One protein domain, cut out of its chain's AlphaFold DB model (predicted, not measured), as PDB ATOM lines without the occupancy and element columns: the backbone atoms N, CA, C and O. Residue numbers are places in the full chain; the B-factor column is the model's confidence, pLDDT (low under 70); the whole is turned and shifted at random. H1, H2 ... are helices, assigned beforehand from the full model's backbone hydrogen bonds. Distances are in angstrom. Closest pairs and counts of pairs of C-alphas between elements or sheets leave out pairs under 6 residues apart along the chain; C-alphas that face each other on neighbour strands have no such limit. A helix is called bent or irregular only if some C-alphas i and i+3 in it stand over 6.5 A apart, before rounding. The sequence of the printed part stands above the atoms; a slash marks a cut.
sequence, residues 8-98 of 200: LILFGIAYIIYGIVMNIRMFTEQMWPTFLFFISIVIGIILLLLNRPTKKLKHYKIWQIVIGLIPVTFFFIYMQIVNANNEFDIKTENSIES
ATOM      1  N   LEU A   8      32.418 -58.524  19.089       90.19
ATOM      2  CA  LEU A   8      33.299 -57.698  19.921       90.19
ATOM      3  C   LEU A   8      34.500 -57.135  19.146       90.19
ATOM      4  O   LEU A   8      34.942 -56.025  19.426       90.19
ATOM      5  N   ILE A   9      35.000 -57.878  18.151       90.81
ATOM      6  CA  ILE A   9      36.052 -57.386  17.254       90.81
ATOM      7  C   ILE A   9      35.512 -56.241  16.397       90.81
ATOM      8  O   ILE A   9      36.196 -55.231  16.243       90.81
ATOM      9  N   LEU A  10      34.288 -56.372  15.878       92.88
ATOM     10  CA  LEU A  10      33.644 -55.320  15.090       92.88
ATOM     11  C   LEU A  10      33.436 -54.048  15.919       92.88
ATOM     12  O   LEU A  10      33.799 -52.971  15.454       92.88
ATOM     13  N   PHE A  11      32.943 -54.168  17.156       93.50
ATOM     14  CA  PHE A  11      32.832 -53.026  18.066       93.50
ATOM     15  C   PHE A  11      34.200 -52.401  18.356       93.50
ATOM     16  O   PHE A  11      34.358 -51.196  18.198       93.50
ATOM     17  N   GLY A  12      35.209 -53.204  18.706       93.38
ATOM     18  CA  GLY A  12      36.557 -52.700  18.983       93.38
ATOM     19  C   GLY A  12      37.156 -51.916  17.810       93.38
ATOM     20  O   GLY A  12      37.676 -50.818  18.001       93.38
ATOM     21  N   ILE A  13      37.017 -52.433  16.583       94.31
ATOM     22  CA  ILE A  13      37.454 -51.740  15.362       94.31
ATOM     23  C   ILE A  13      36.645 -50.455  15.138       94.31
ATOM     24  O   ILE A  13      37.235 -49.426  14.825       94.31
ATOM     25  N   ALA A  14      35.323 -50.486  15.323       94.44
ATOM     26  CA  ALA A  14      34.471 -49.308  15.158       94.44
ATOM     27  C   ALA A  14      34.861 -48.173  16.121       94.44
ATOM     28  O   ALA A  14      34.961 -47.026  15.693       94.44
ATOM     29  N   TYR A  15      35.159 -48.491  17.384       94.69
ATOM     30  CA  TYR A  15      35.667 -47.520  18.359       94.69
ATOM     31  C   TYR A  15      37.035 -46.949  17.954       94.69
ATOM     32  O   TYR A  15      37.272 -45.747  18.083       94.69
ATOM     33  N   ILE A  16      37.934 -47.769  17.405       94.31
ATOM     34  CA  ILE A  16      39.228 -47.279  16.908       94.31
ATOM     35  C   ILE A  16      39.041 -46.342  15.709       94.31
ATOM     36  O   ILE A  16      39.616 -45.254  15.692       94.31
ATOM     37  N   ILE A  17      38.206 -46.724  14.736       94.44
ATOM     38  CA  ILE A  17      37.879 -45.888  13.572       94.44
ATOM     39  C   ILE A  17      37.249 -44.570  14.025       94.44
ATOM     40  O   ILE A  17      37.685 -43.511  13.582       94.44
ATOM     41  N   TYR A  18      36.274 -44.619  14.937       92.25
ATOM     42  CA  TYR A  18      35.646 -43.422  15.493       92.25
ATOM     43  C   TYR A  18      36.681 -42.501  16.142       92.25
ATOM     44  O   TYR A  18      36.696 -41.306  15.859       92.25
ATOM     45  N   GLY A  19      37.600 -43.054  16.939       90.44
ATOM     46  CA  GLY A  19      38.700 -42.288  17.519       90.44
ATOM     47  C   GLY A  19      39.530 -41.584  16.443       90.44
ATOM     48  O   GLY A  19      39.720 -40.372  16.512       90.44
ATOM     49  N   ILE A  20      39.988 -42.315  15.424       90.94
ATOM     50  CA  ILE A  20      40.784 -41.747  14.324       90.94
ATOM     51  C   ILE A  20      40.023 -40.616  13.617       90.94
ATOM     52  O   ILE A  20      40.603 -39.559  13.372       90.94
ATOM     53  N   VAL A  21      38.728 -40.798  13.340       90.31
ATOM     54  CA  VAL A  21      37.876 -39.757  12.740       90.31
ATOM     55  C   VAL A  21      37.813 -38.519  13.635       90.31
ATOM     56  O   VAL A  21      37.999 -37.409  13.142       90.31
ATOM     57  N   MET A  22      37.610 -38.688  14.945       87.88
ATOM     58  CA  MET A  22      37.593 -37.568  15.894       87.88
ATOM     59  C   MET A  22      38.941 -36.839  15.952       87.88
ATOM     60  O   MET A  22      38.965 -35.611  15.986       87.88
ATOM     61  N   ASN A  23      40.054 -37.573  15.878       89.44
ATOM     62  CA  ASN A  23      41.392 -36.989  15.818       89.44
ATOM     63  C   ASN A  23      41.607 -36.174  14.532       89.44
ATOM     64  O   ASN A  23      42.115 -35.063  14.597       89.44
ATOM     65  N   ILE A  24      41.182 -36.675  13.367       87.31
ATOM     66  CA  ILE A  24      41.261 -35.916  12.106       87.31
ATOM     67  C   ILE A  24      40.416 -34.643  12.201       87.31
ATOM     68  O   ILE A  24      40.909 -33.558  11.895       87.31
ATOM     69  N   ARG A  25      39.170 -34.763  12.680       83.75
ATOM     70  CA  ARG A  25      38.261 -33.621  12.828       83.75
ATOM     71  C   ARG A  25      38.817 -32.542  13.755       83.75
ATOM     72  O   ARG A  25      38.626 -31.364  13.486       83.75
ATOM     73  N   MET A  26      39.541 -32.923  14.807       84.69
ATOM     74  CA  MET A  26      40.243 -31.977  15.684       84.69
ATOM     75  C   MET A  26      41.200 -31.070  14.892       84.69
ATOM     76  O   MET A  26      41.188 -29.856  15.079       84.69
ATOM     77  N   PHE A  27      41.987 -31.636  13.970       83.00
ATOM     78  CA  PHE A  27      42.941 -30.875  13.159       83.00
ATOM     79  C   PHE A  27      42.283 -30.073  12.033       83.00
ATOM     80  O   PHE A  27      42.758 -28.986  11.713       83.00
ATOM     81  N   THR A  28      41.201 -30.578  11.433       86.31
ATOM     82  CA  THR A  28      40.528 -29.889  10.318       86.31
ATOM     83  C   THR A  28      39.571 -28.794  10.778       86.31
ATOM     84  O   THR A  28      39.439 -27.782  10.101       86.31
ATOM     85  N   GLU A  29      38.895 -28.985  11.913       84.00
ATOM     86  CA  GLU A  29      37.838 -28.091  12.410       84.00
ATOM     87  C   GLU A  29      38.290 -27.245  13.618       84.00
ATOM     88  O   GLU A  29      37.473 -26.532  14.192       84.00
ATOM     89  N   GLN A  30      39.566 -27.324  14.030       77.56
ATOM     90  CA  GLN A  30      40.108 -26.655  15.230       77.56
ATOM     91  C   GLN A  30      39.269 -26.905  16.500       77.56
ATOM     92  O   GLN A  30      39.203 -26.072  17.406       77.56
ATOM     93  N   MET A  31      38.605 -28.061  16.576       71.06
ATOM     94  CA  MET A  31      37.852 -28.444  17.766       71.06
ATOM     95  C   MET A  31      38.818 -28.732  18.921       71.06
ATOM     96  O   MET A  31      39.898 -29.283  18.711       71.06
ATOM     97  N   TRP A  32      38.425 -28.362  20.144       59.06
ATOM     98  CA  TRP A  32      39.202 -28.574  21.373       59.06
ATOM     99  C   TRP A  32      39.701 -30.024  21.513       59.06
ATOM    100  O   TRP A  32      39.035 -30.931  21.004       59.06
ATOM    101  N   PRO A  33      40.830 -30.270  22.218       57.84
ATOM    102  CA  PRO A  33      41.427 -31.595  22.355       57.84
ATOM    103  C   PRO A  33      40.379 -32.608  22.805       57.84
ATOM    104  O   PRO A  33      39.905 -32.603  23.942       57.84
ATOM    105  N   THR A  34      39.972 -33.467  21.874       69.69
ATOM    106  CA  THR A  34      38.884 -34.400  22.118       69.69
ATOM    107  C   THR A  34      39.464 -35.564  22.892       69.69
ATOM    108  O   THR A  34      39.917 -36.550  22.321       69.69
ATOM    109  N   PHE A  35      39.408 -35.485  24.224       81.81
ATOM    110  CA  PHE A  35      39.630 -36.635  25.107       81.81
ATOM    111  C   PHE A  35      38.853 -37.880  24.629       81.81
ATOM    112  O   PHE A  35      39.292 -39.006  24.844       81.81
ATOM    113  N   LEU A  36      37.756 -37.675  23.888       82.88
ATOM    114  CA  LEU A  36      37.012 -38.693  23.148       82.88
ATOM    115  C   LEU A  36      37.880 -39.572  22.232       82.88
ATOM    116  O   LEU A  36      37.609 -40.764  22.153       82.88
ATOM    117  N   PHE A  37      38.926 -39.046  21.585       87.81
ATOM    118  CA  PHE A  37      39.878 -39.853  20.815       87.81
ATOM    119  C   PHE A  37      40.554 -40.895  21.709       87.81
ATOM    120  O   PHE A  37      40.421 -42.095  21.466       87.81
ATOM    121  N   PHE A  38      41.237 -40.443  22.763       88.44
ATOM    122  CA  PHE A  38      41.972 -41.322  23.672       88.44
ATOM    123  C   PHE A  38      41.040 -42.321  24.356       88.44
ATOM    124  O   PHE A  38      41.335 -43.514  24.389       88.44
ATOM    125  N   ILE A  39      39.880 -41.856  24.827       91.31
ATOM    126  CA  ILE A  39      38.856 -42.696  25.455       91.31
ATOM    127  C   ILE A  39      38.370 -43.768  24.472       91.31
ATOM    128  O   ILE A  39      38.326 -44.947  24.818       91.31
ATOM    129  N   SER A  40      38.062 -43.389  23.229       92.38
ATOM    130  CA  SER A  40      37.572 -44.322  22.213       92.38
ATOM    131  C   SER A  40      38.621 -45.364  21.822       92.38
ATOM    132  O   SER A  40      38.298 -46.545  21.704       92.38
ATOM    133  N   ILE A  41      39.887 -44.965  21.673       93.69
ATOM    134  CA  ILE A  41      40.991 -45.893  21.386       93.69
ATOM    135  C   ILE A  41      41.175 -46.887  22.536       93.69
ATOM    136  O   ILE A  41      41.268 -48.092  22.291       93.69
ATOM    137  N   VAL A  42      41.177 -46.411  23.785       95.06
ATOM    138  CA  VAL A  42      41.316 -47.267  24.973       95.06
ATOM    139  C   VAL A  42      40.161 -48.264  25.067       95.06
ATOM    140  O   VAL A  42      40.407 -49.461  25.221       95.06
ATOM    141  N   ILE A  43      38.915 -47.810  24.896       95.38
ATOM    142  CA  ILE A  43      37.734 -48.687  24.864       95.38
ATOM    143  C   ILE A  43      37.871 -49.726  23.746       95.38
ATOM    144  O   ILE A  43      37.679 -50.918  23.987       95.38
ATOM    145  N   GLY A  44      38.256 -49.303  22.540       94.81
ATOM    146  CA  GLY A  44      38.448 -50.196  21.401       94.81
ATOM    147  C   GLY A  44      39.474 -51.298  21.676       94.81
ATOM    148  O   GLY A  44      39.194 -52.474  21.439       94.81
ATOM    149  N   ILE A  45      40.629 -50.948  22.250       95.19
ATOM    150  CA  ILE A  45      41.673 -51.911  22.641       95.19
ATOM    151  C   ILE A  45      41.153 -52.881  23.708       95.19
ATOM    152  O   ILE A  45      41.346 -54.092  23.578       95.19
ATOM    153  N   ILE A  46      40.456 -52.383  24.734       95.50
ATOM    154  CA  ILE A  46      39.869 -53.219  25.792       95.50
ATOM    155  C   ILE A  46      38.880 -54.231  25.196       95.50
ATOM    156  O   ILE A  46      38.958 -55.421  25.507       95.50
ATOM    157  N   LEU A  47      37.994 -53.798  24.295       94.62
ATOM    158  CA  LEU A  47      37.039 -54.683  23.621       94.62
ATOM    159  C   LEU A  47      37.751 -55.761  22.788       94.62
ATOM    160  O   LEU A  47      37.365 -56.932  22.831       94.62
ATOM    161  N   LEU A  48      38.839 -55.415  22.092       93.75
ATOM    162  CA  LEU A  48      39.647 -56.394  21.355       93.75
ATOM    163  C   LEU A  48      40.306 -57.427  22.284       93.75
ATOM    164  O   LEU A  48      40.309 -58.621  21.968       93.75
ATOM    165  N   LEU A  49      40.822 -57.001  23.441       93.38
ATOM    166  CA  LEU A  49      41.431 -57.892  24.435       93.38
ATOM    167  C   LEU A  49      40.400 -58.830  25.081       93.38
ATOM    168  O   LEU A  49      40.667 -60.023  25.253       93.38
ATOM    169  N   LEU A  50      39.196 -58.327  25.364       92.19
ATOM    170  CA  LEU A  50      38.090 -59.096  25.947       92.19
ATOM    171  C   LEU A  50      37.501 -60.148  24.993       92.19
ATOM    172  O   LEU A  50      36.771 -61.050  25.418       92.19
ATOM    173  N   ASN A  51      37.840 -60.112  23.705       90.88
ATOM    174  CA  ASN A  51      37.294 -61.055  22.736       90.88
ATOM    175  C   ASN A  51      37.691 -62.514  23.017       90.88
ATOM    176  O   ASN A  51      36.866 -63.414  22.906       90.88
ATOM    177  N   ARG A  52      38.944 -62.781  23.401       88.88
ATOM    178  CA  ARG A  52      39.388 -64.147  23.736       88.88
ATOM    179  C   ARG A  52      38.688 -64.731  24.974       88.88
ATOM    180  O   ARG A  52      38.184 -65.848  24.863       88.88
ATOM    181  N   PRO A  53      38.634 -64.045  26.133       90.81
ATOM    182  CA  PRO A  53      37.996 -64.604  27.325       90.81
ATOM    183  C   PRO A  53      36.484 -64.797  27.159       90.81
ATOM    184  O   PRO A  53      35.960 -65.816  27.603       90.81
ATOM    185  N   THR A  54      35.789 -63.891  26.463       90.25
ATOM    186  CA  THR A  54      34.328 -63.978  26.264       90.25
ATOM    187  C   THR A  54      33.885 -65.224  25.493       90.25
ATOM    188  O   THR A  54      32.793 -65.727  25.742       90.25
ATOM    189  N   LYS A  55      34.732 -65.801  24.628       88.88
ATOM    190  CA  LYS A  55      34.423 -67.053  23.902       88.88
ATOM    191  C   LYS A  55      34.233 -68.273  24.798       88.88
ATOM    192  O   LYS A  55      33.654 -69.256  24.349       88.88
ATOM    193  N   LYS A  56      34.711 -68.222  26.045       91.12
ATOM    194  CA  LYS A  56      34.513 -69.296  27.027       91.12
ATOM    195  C   LYS A  56      33.069 -69.362  27.545       91.12
ATOM    196  O   LYS A  56      32.702 -70.342  28.183       91.12
ATOM    197  N   LEU A  57      32.255 -68.334  27.288       90.31
ATOM    198  CA  LEU A  57      30.870 -68.254  27.746       90.31
ATOM    199  C   LEU A  57      29.918 -69.044  26.836       90.31
ATOM    200  O   LEU A  57      30.045 -69.047  25.608       90.31
ATOM    201  N   LYS A  58      28.882 -69.640  27.434       90.31
ATOM    202  CA  LYS A  58      27.744 -70.189  26.683       90.31
ATOM    203  C   LYS A  58      27.034 -69.040  25.954       90.31
ATOM    204  O   LYS A  58      26.783 -67.996  26.548       90.31
ATOM    205  N   HIS A  59      26.719 -69.224  24.671       91.38
ATOM    206  CA  HIS A  59      26.149 -68.176  23.808       91.38
ATOM    207  C   HIS A  59      27.003 -66.891  23.726       91.38
ATOM    208  O   HIS A  59      26.463 -65.785  23.687       91.38
ATOM    209  N   TYR A  60      28.336 -67.022  23.667       91.12
ATOM    210  CA  TYR A  60      29.279 -65.893  23.707       91.12
ATOM    211  C   TYR A  60      28.950 -64.724  22.763       91.12
ATOM    212  O   TYR A  60      29.201 -63.579  23.116       91.12
ATOM    213  N   LYS A  61      28.366 -64.975  21.582       90.31
ATOM    214  CA  LYS A  61      28.009 -63.913  20.622       90.31
ATOM    215  C   LYS A  61      27.031 -62.892  21.209       90.31
ATOM    216  O   LYS A  61      27.191 -61.704  20.957       90.31
ATOM    217  N   ILE A  62      26.056 -63.342  22.003       92.69
ATOM    218  CA  ILE A  62      25.081 -62.460  22.663       92.69
ATOM    219  C   ILE A  62      25.796 -61.616  23.720       92.69
ATOM    220  O   ILE A  62      25.672 -60.395  23.726       92.69
ATOM    221  N   TRP A  63      26.624 -62.254  24.549       92.12
ATOM    222  CA  TRP A  63      27.419 -61.564  25.566       92.12
ATOM    223  C   TRP A  63      28.367 -60.522  24.974       92.12
ATOM    224  O   TRP A  63      28.498 -59.431  25.515       92.12
ATOM    225  N   GLN A  64      28.985 -60.819  23.832       93.69
ATOM    226  CA  GLN A  64      29.839 -59.871  23.123       93.69
ATOM    227  C   GLN A  64      29.076 -58.635  22.624       93.69
ATOM    228  O   GLN A  64      29.623 -57.537  22.670       93.69
ATOM    229  N   ILE A  65      27.824 -58.789  22.182       93.56
ATOM    230  CA  ILE A  65      26.977 -57.652  21.786       93.56
ATOM    231  C   ILE A  65      26.638 -56.791  23.004       93.56
ATOM    232  O   ILE A  65      26.807 -55.576  22.951       93.56
ATOM    233  N   VAL A  66      26.220 -57.417  24.109       93.75
ATOM    234  CA  VAL A  66      25.899 -56.702  25.354       93.75
ATOM    235  C   VAL A  66      27.109 -55.903  25.833       93.75
ATOM    236  O   VAL A  66      26.994 -54.700  26.043       93.75
ATOM    237  N   ILE A  67      28.283 -56.535  25.922       93.62
ATOM    238  CA  ILE A  67      29.523 -55.880  26.366       93.62
ATOM    239  C   ILE A  67      29.914 -54.727  25.431       93.62
ATOM    240  O   ILE A  67      30.321 -53.671  25.910       93.62
ATOM    241  N   GLY A  68      29.766 -54.901  24.115       92.38
ATOM    242  CA  GLY A  68      30.071 -53.861  23.131       92.38
ATOM    243  C   GLY A  68      29.186 -52.615  23.241       92.38
ATOM    244  O   GLY A  68      29.644 -51.524  22.914       92.38
ATOM    245  N   LEU A  69      27.949 -52.754  23.733       94.31
ATOM    246  CA  LEU A  69      27.005 -51.642  23.897       94.31
ATOM    247  C   LEU A  69      27.163 -50.880  25.221       94.31
ATOM    248  O   LEU A  69      26.756 -49.718  25.283       94.31
ATOM    249  N   ILE A  70      27.783 -51.483  26.246       94.62
ATOM    250  CA  ILE A  70      27.945 -50.883  27.585       94.62
ATOM    251  C   ILE A  70      28.484 -49.443  27.534       94.62
ATOM    252  O   ILE A  70      27.878 -48.574  28.169       94.62
ATOM    253  N   PRO A  71      29.570 -49.130  26.794       92.88
ATOM    254  CA  PRO A  71      30.125 -47.782  26.826       92.88
ATOM    255  C   PRO A  71      29.182 -46.745  26.199       92.88
ATOM    256  O   PRO A  71      29.101 -45.628  26.702       92.88
ATOM    257  N   VAL A  72      28.422 -47.110  25.157       90.56
ATOM    258  CA  VAL A  72      27.413 -46.221  24.549       90.56
ATOM    259  C   VAL A  72      26.271 -45.958  25.523       90.56
ATOM    260  O   VAL A  72      25.890 -44.808  25.726       90.56
ATOM    261  N   THR A  73      25.737 -47.009  26.153       91.50
ATOM    262  CA  THR A  73      24.623 -46.866  27.099       91.50
ATOM    263  C   THR A  73      25.028 -46.058  28.324       91.50
ATOM    264  O   THR A  73      24.273 -45.196  28.763       91.50
ATOM    265  N   PHE A  74      26.240 -46.283  28.839       92.75
ATOM    266  CA  PHE A  74      26.773 -45.525  29.966       92.75
ATOM    267  C   PHE A  74      26.955 -44.050  29.603       92.75
ATOM    268  O   PHE A  74      26.504 -43.182  30.345       92.75
ATOM    269  N   PHE A  75      27.549 -43.762  28.440       89.12
ATOM    270  CA  PHE A  75      27.698 -42.393  27.951       89.12
ATOM    271  C   PHE A  75      26.344 -41.696  27.783       89.12
ATOM    272  O   PHE A  75      26.187 -40.555  28.202       89.12
ATOM    273  N   PHE A  76      25.345 -42.384  27.226       90.75
ATOM    274  CA  PHE A  76      24.004 -41.830  27.053       90.75
ATOM    275  C   PHE A  76      23.331 -41.495  28.392       90.75
ATOM    276  O   PHE A  76      22.804 -40.396  28.547       90.75
ATOM    277  N   ILE A  77      23.395 -42.400  29.374       91.75
ATOM    278  CA  ILE A  77      22.869 -42.160  30.727       91.75
ATOM    279  C   ILE A  77      23.609 -40.994  31.389       91.75
ATOM    280  O   ILE A  77      22.972 -40.097  31.934       91.75
ATOM    281  N   TYR A  78      24.940 -40.968  31.301       89.75
ATOM    282  CA  TYR A  78      25.751 -39.871  31.826       89.75
ATOM    283  C   TYR A  78      25.351 -38.527  31.207       89.75
ATOM    284  O   TYR A  78      25.121 -37.567  31.934       89.75
ATOM    285  N   MET A  79      25.194 -38.467  29.882       83.50
ATOM    286  CA  MET A  79      24.747 -37.259  29.186       83.50
ATOM    287  C   MET A  79      23.347 -36.825  29.630       83.50
ATOM    288  O   MET A  79      23.122 -35.631  29.804       83.50
ATOM    289  N   GLN A  80      22.416 -37.758  29.855       87.44
ATOM    290  CA  GLN A  80      21.100 -37.412  30.402       87.44
ATOM    291  C   GLN A  80      21.196 -36.821  31.810       87.44
ATOM    292  O   GLN A  80      20.547 -35.814  32.078       87.44
ATOM    293  N   ILE A  81      22.018 -37.405  32.686       84.19
ATOM    294  CA  ILE A  81      22.223 -36.903  34.052       84.19
ATOM    295  C   ILE A  81      22.850 -35.507  34.021       84.19
ATOM    296  O   ILE A  81      22.350 -34.604  34.680       84.19
ATOM    297  N   VAL A  82      23.906 -35.306  33.227       78.75
ATOM    298  CA  VAL A  82      24.554 -33.994  33.081       78.75
ATOM    299  C   VAL A  82      23.569 -32.958  32.545       78.75
ATOM    300  O   VAL A  82      23.504 -31.856  33.076       78.75
ATOM    301  N   ASN A  83      22.766 -33.302  31.539       78.31
ATOM    302  CA  ASN A  83      21.773 -32.380  30.990       78.31
ATOM    303  C   ASN A  83      20.671 -32.040  32.003       78.31
ATOM    304  O   ASN A  83      20.302 -30.875  32.117       78.31
ATOM    305  N   ALA A  84      20.177 -33.028  32.753       76.38
ATOM    306  CA  ALA A  84      19.173 -32.814  33.793       76.38
ATOM    307  C   ALA A  84      19.716 -31.948  34.941       76.38
ATOM    308  O   ALA A  84      19.022 -31.049  35.409       76.38
ATOM    309  N   ASN A  85      20.967 -32.179  35.348       71.44
ATOM    310  CA  ASN A  85      21.639 -31.364  36.356       71.44
ATOM    311  C   ASN A  85      21.873 -29.942  35.852       71.44
ATOM    312  O   ASN A  85      21.558 -29.010  36.568       71.44
ATOM    313  N   ASN A  86      22.312 -29.754  34.604       67.50
ATOM    314  CA  ASN A  86      22.455 -28.418  34.024       67.50
ATOM    315  C   ASN A  86      21.113 -27.675  33.976       67.50
ATOM    316  O   ASN A  86      21.063 -26.485  34.256       67.50
ATOM    317  N   GLU A  87      20.009 -28.349  33.641       64.56
ATOM    318  CA  GLU A  87      18.684 -27.719  33.651       64.56
ATOM    319  C   GLU A  87      18.229 -27.363  35.077       64.56
ATOM    320  O   GLU A  87      17.624 -26.310  35.294       64.56
ATOM    321  N   PHE A  88      18.541 -28.219  36.054       56.56
ATOM    322  CA  PHE A  88      18.276 -27.973  37.467       56.56
ATOM    323  C   PHE A  88      19.133 -26.832  38.021       56.56
ATOM    324  O   PHE A  88      18.594 -25.955  38.689       56.56
ATOM    325  N   ASP A  89      20.422 -26.790  37.694       56.41
ATOM    326  CA  ASP A  89      21.360 -25.745  38.093       56.41
ATOM    327  C   ASP A  89      20.982 -24.419  37.440       56.41
ATOM    328  O   ASP A  89      20.885 -23.423  38.137       56.41
ATOM    329  N   ILE A  90      20.604 -24.396  36.158       56.84
ATOM    330  CA  ILE A  90      20.098 -23.187  35.489       56.84
ATOM    331  C   ILE A  90      18.780 -22.719  36.121       56.84
ATOM    332  O   ILE A  90      18.580 -21.522  36.305       56.84
ATOM    333  N   LYS A  91      17.854 -23.618  36.481       56.16
ATOM    334  CA  LYS A  91      16.609 -23.240  37.181       56.16
ATOM    335  C   LYS A  91      16.867 -22.769  38.614       56.16
ATOM    336  O   LYS A  91      16.168 -21.880  39.099       56.16
ATOM    337  N   THR A  92      17.858 -23.343  39.284       47.25
ATOM    338  CA  THR A  92      18.220 -23.038  40.672       47.25
ATOM    339  C   THR A  92      19.045 -21.751  40.754       47.25
ATOM    340  O   THR A  92      18.752 -20.889  41.567       47.25
ATOM    341  N   GLU A  93      19.986 -21.527  39.844       45.00
ATOM    342  CA  GLU A  93      20.741 -20.283  39.684       45.00
ATOM    343  C   GLU A  93      19.816 -19.147  39.225       45.00
ATOM    344  O   GLU A  93      19.777 -18.106  39.868       45.00
ATOM    345  N   ASN A  94      18.913 -19.368  38.259       49.41
ATOM    346  CA  ASN A  94      17.902 -18.361  37.900       49.41
ATOM    347  C   ASN A  94      16.860 -18.093  39.006       49.41
ATOM    348  O   ASN A  94      16.169 -17.076  38.951       49.41
ATOM    349  N   SER A  95      16.706 -18.966  40.008       49.84
ATOM    350  CA  SER A  95      15.801 -18.735  41.150       49.84
ATOM    351  C   SER A  95      16.509 -18.217  42.408       49.84
ATOM    352  O   SER A  95      15.867 -17.551  43.217       49.84
ATOM    353  N   ILE A  96      17.818 -18.450  42.561       46.66
ATOM    354  CA  ILE A  96      18.620 -18.013  43.717       46.66
ATOM    355  C   ILE A  96      19.437 -16.749  43.403       46.66
ATOM    356  O   ILE A  96      19.562 -15.873  44.259       46.66
ATOM    357  N   GLU A  97      19.924 -16.572  42.175       43.50
ATOM    358  CA  GLU A  97      20.592 -15.337  41.736       43.50
ATOM    359  C   GLU A  97      19.588 -14.175  41.536       43.50
ATOM    360  O   GLU A  97      19.972 -13.007  41.469       43.50
ATOM    361  N   SER A  98      18.277 -14.458  41.519       47.16
ATOM    362  CA  SER A  98      17.256 -13.523  41.027       47.16
ATOM    363  C   SER A  98      16.513 -12.660  42.043       47.16
ATOM    364  O   SER A  98      15.586 -11.971  41.630       47.16
TER     365      SER A  98
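Overview. This is residues 8 to 98 of the 200 residues of an uncharacterized protein of Sediminicola sp. YIK13 (UniProt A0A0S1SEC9). The domain is a V of helices: H1 and H2 lie side by side as a helical hairpin and form one limb, and the long, bent H3 forms the other. The limbs meet where the first arm, H3a, packs on the start of H1 and the last part of H2, while residues 72 to 98 stick out as a long free arm. The printed part has 91 residues with three named helices, H1, H2 and H3 in that order, and no named strand; its class is all helix. It is only just loose, close to extended, with a radius of gyration of the C-alphas of 18.1 A, and its flat outline spans 60 by 36 by 13 A.

Arrangement. H1, residues 8 to 29, and H2, residues 35 to 54, form a helical hairpin. They touch at a shallow tilt of 11 degrees, opposite ways, and their closest C-alphas, those of Gly 12 and Gly 44, are 4.0 A apart. H3, residues 60 to 96, was assigned as one helix by its hydrogen bonds but is bent: C-alphas 68 and 71 are 7.1 A apart. Its arms H3a, residues 60 to 68, and H3b, residues 71 to 96, stand at a shallow tilt of 27 degrees. H1 touches H3a with residues 8 to 12 alone, at a shallow tilt of 23 degrees, the same way; the closest C-alphas, those of Leu 8 and Gln 64, are 5.2 A apart. H2 and H3a form a second helical hairpin at a shallow tilt of 15 degrees, opposite ways. There H2 touches H3a with residues 47 to 54 alone, and the closest C-alphas, those of Thr 54 and Tyr 60, are 6.0 A apart. H2 and H3b are close but not clearly touching, with the C-alphas of Ile 43 and Pro 71 closest at 7.9 A; their tilt of 37 degrees is only just steep. H1 and H3b are apart. Every O i to N i+4 pair is within hydrogen-bond range in H1, H3a and H3b, and 14 of 16 are in H2.

Along the chain. H1 begins at C-alpha 8, (33.299, -57.698, 19.921), and is 30.9 A long. H2 is 27.9 A long and ends at C-alpha 54, (34.328, -63.978, 26.264); it is irregular, but only just, with C-alphas 49 and 52 at 6.6 A. H3a is 12.1 A long. H3b is 36.1 A long and ends at C-alpha 96, (18.620, -18.013, 43.717).

Size, cuts and confidence. The two C-alphas farthest apart, those of Lys 56 and Ser 98, are 60.0 A apart. Without residues 72 to 98, which stand free, the body spans 47 by 15 by 14 A. The printed part has no cut, and the links H1 to H2 and H2 to H3 are tight. The mean pLDDT of the printed part is 83.5; it is under 70 at residues 32 to 34 and 86 to 98.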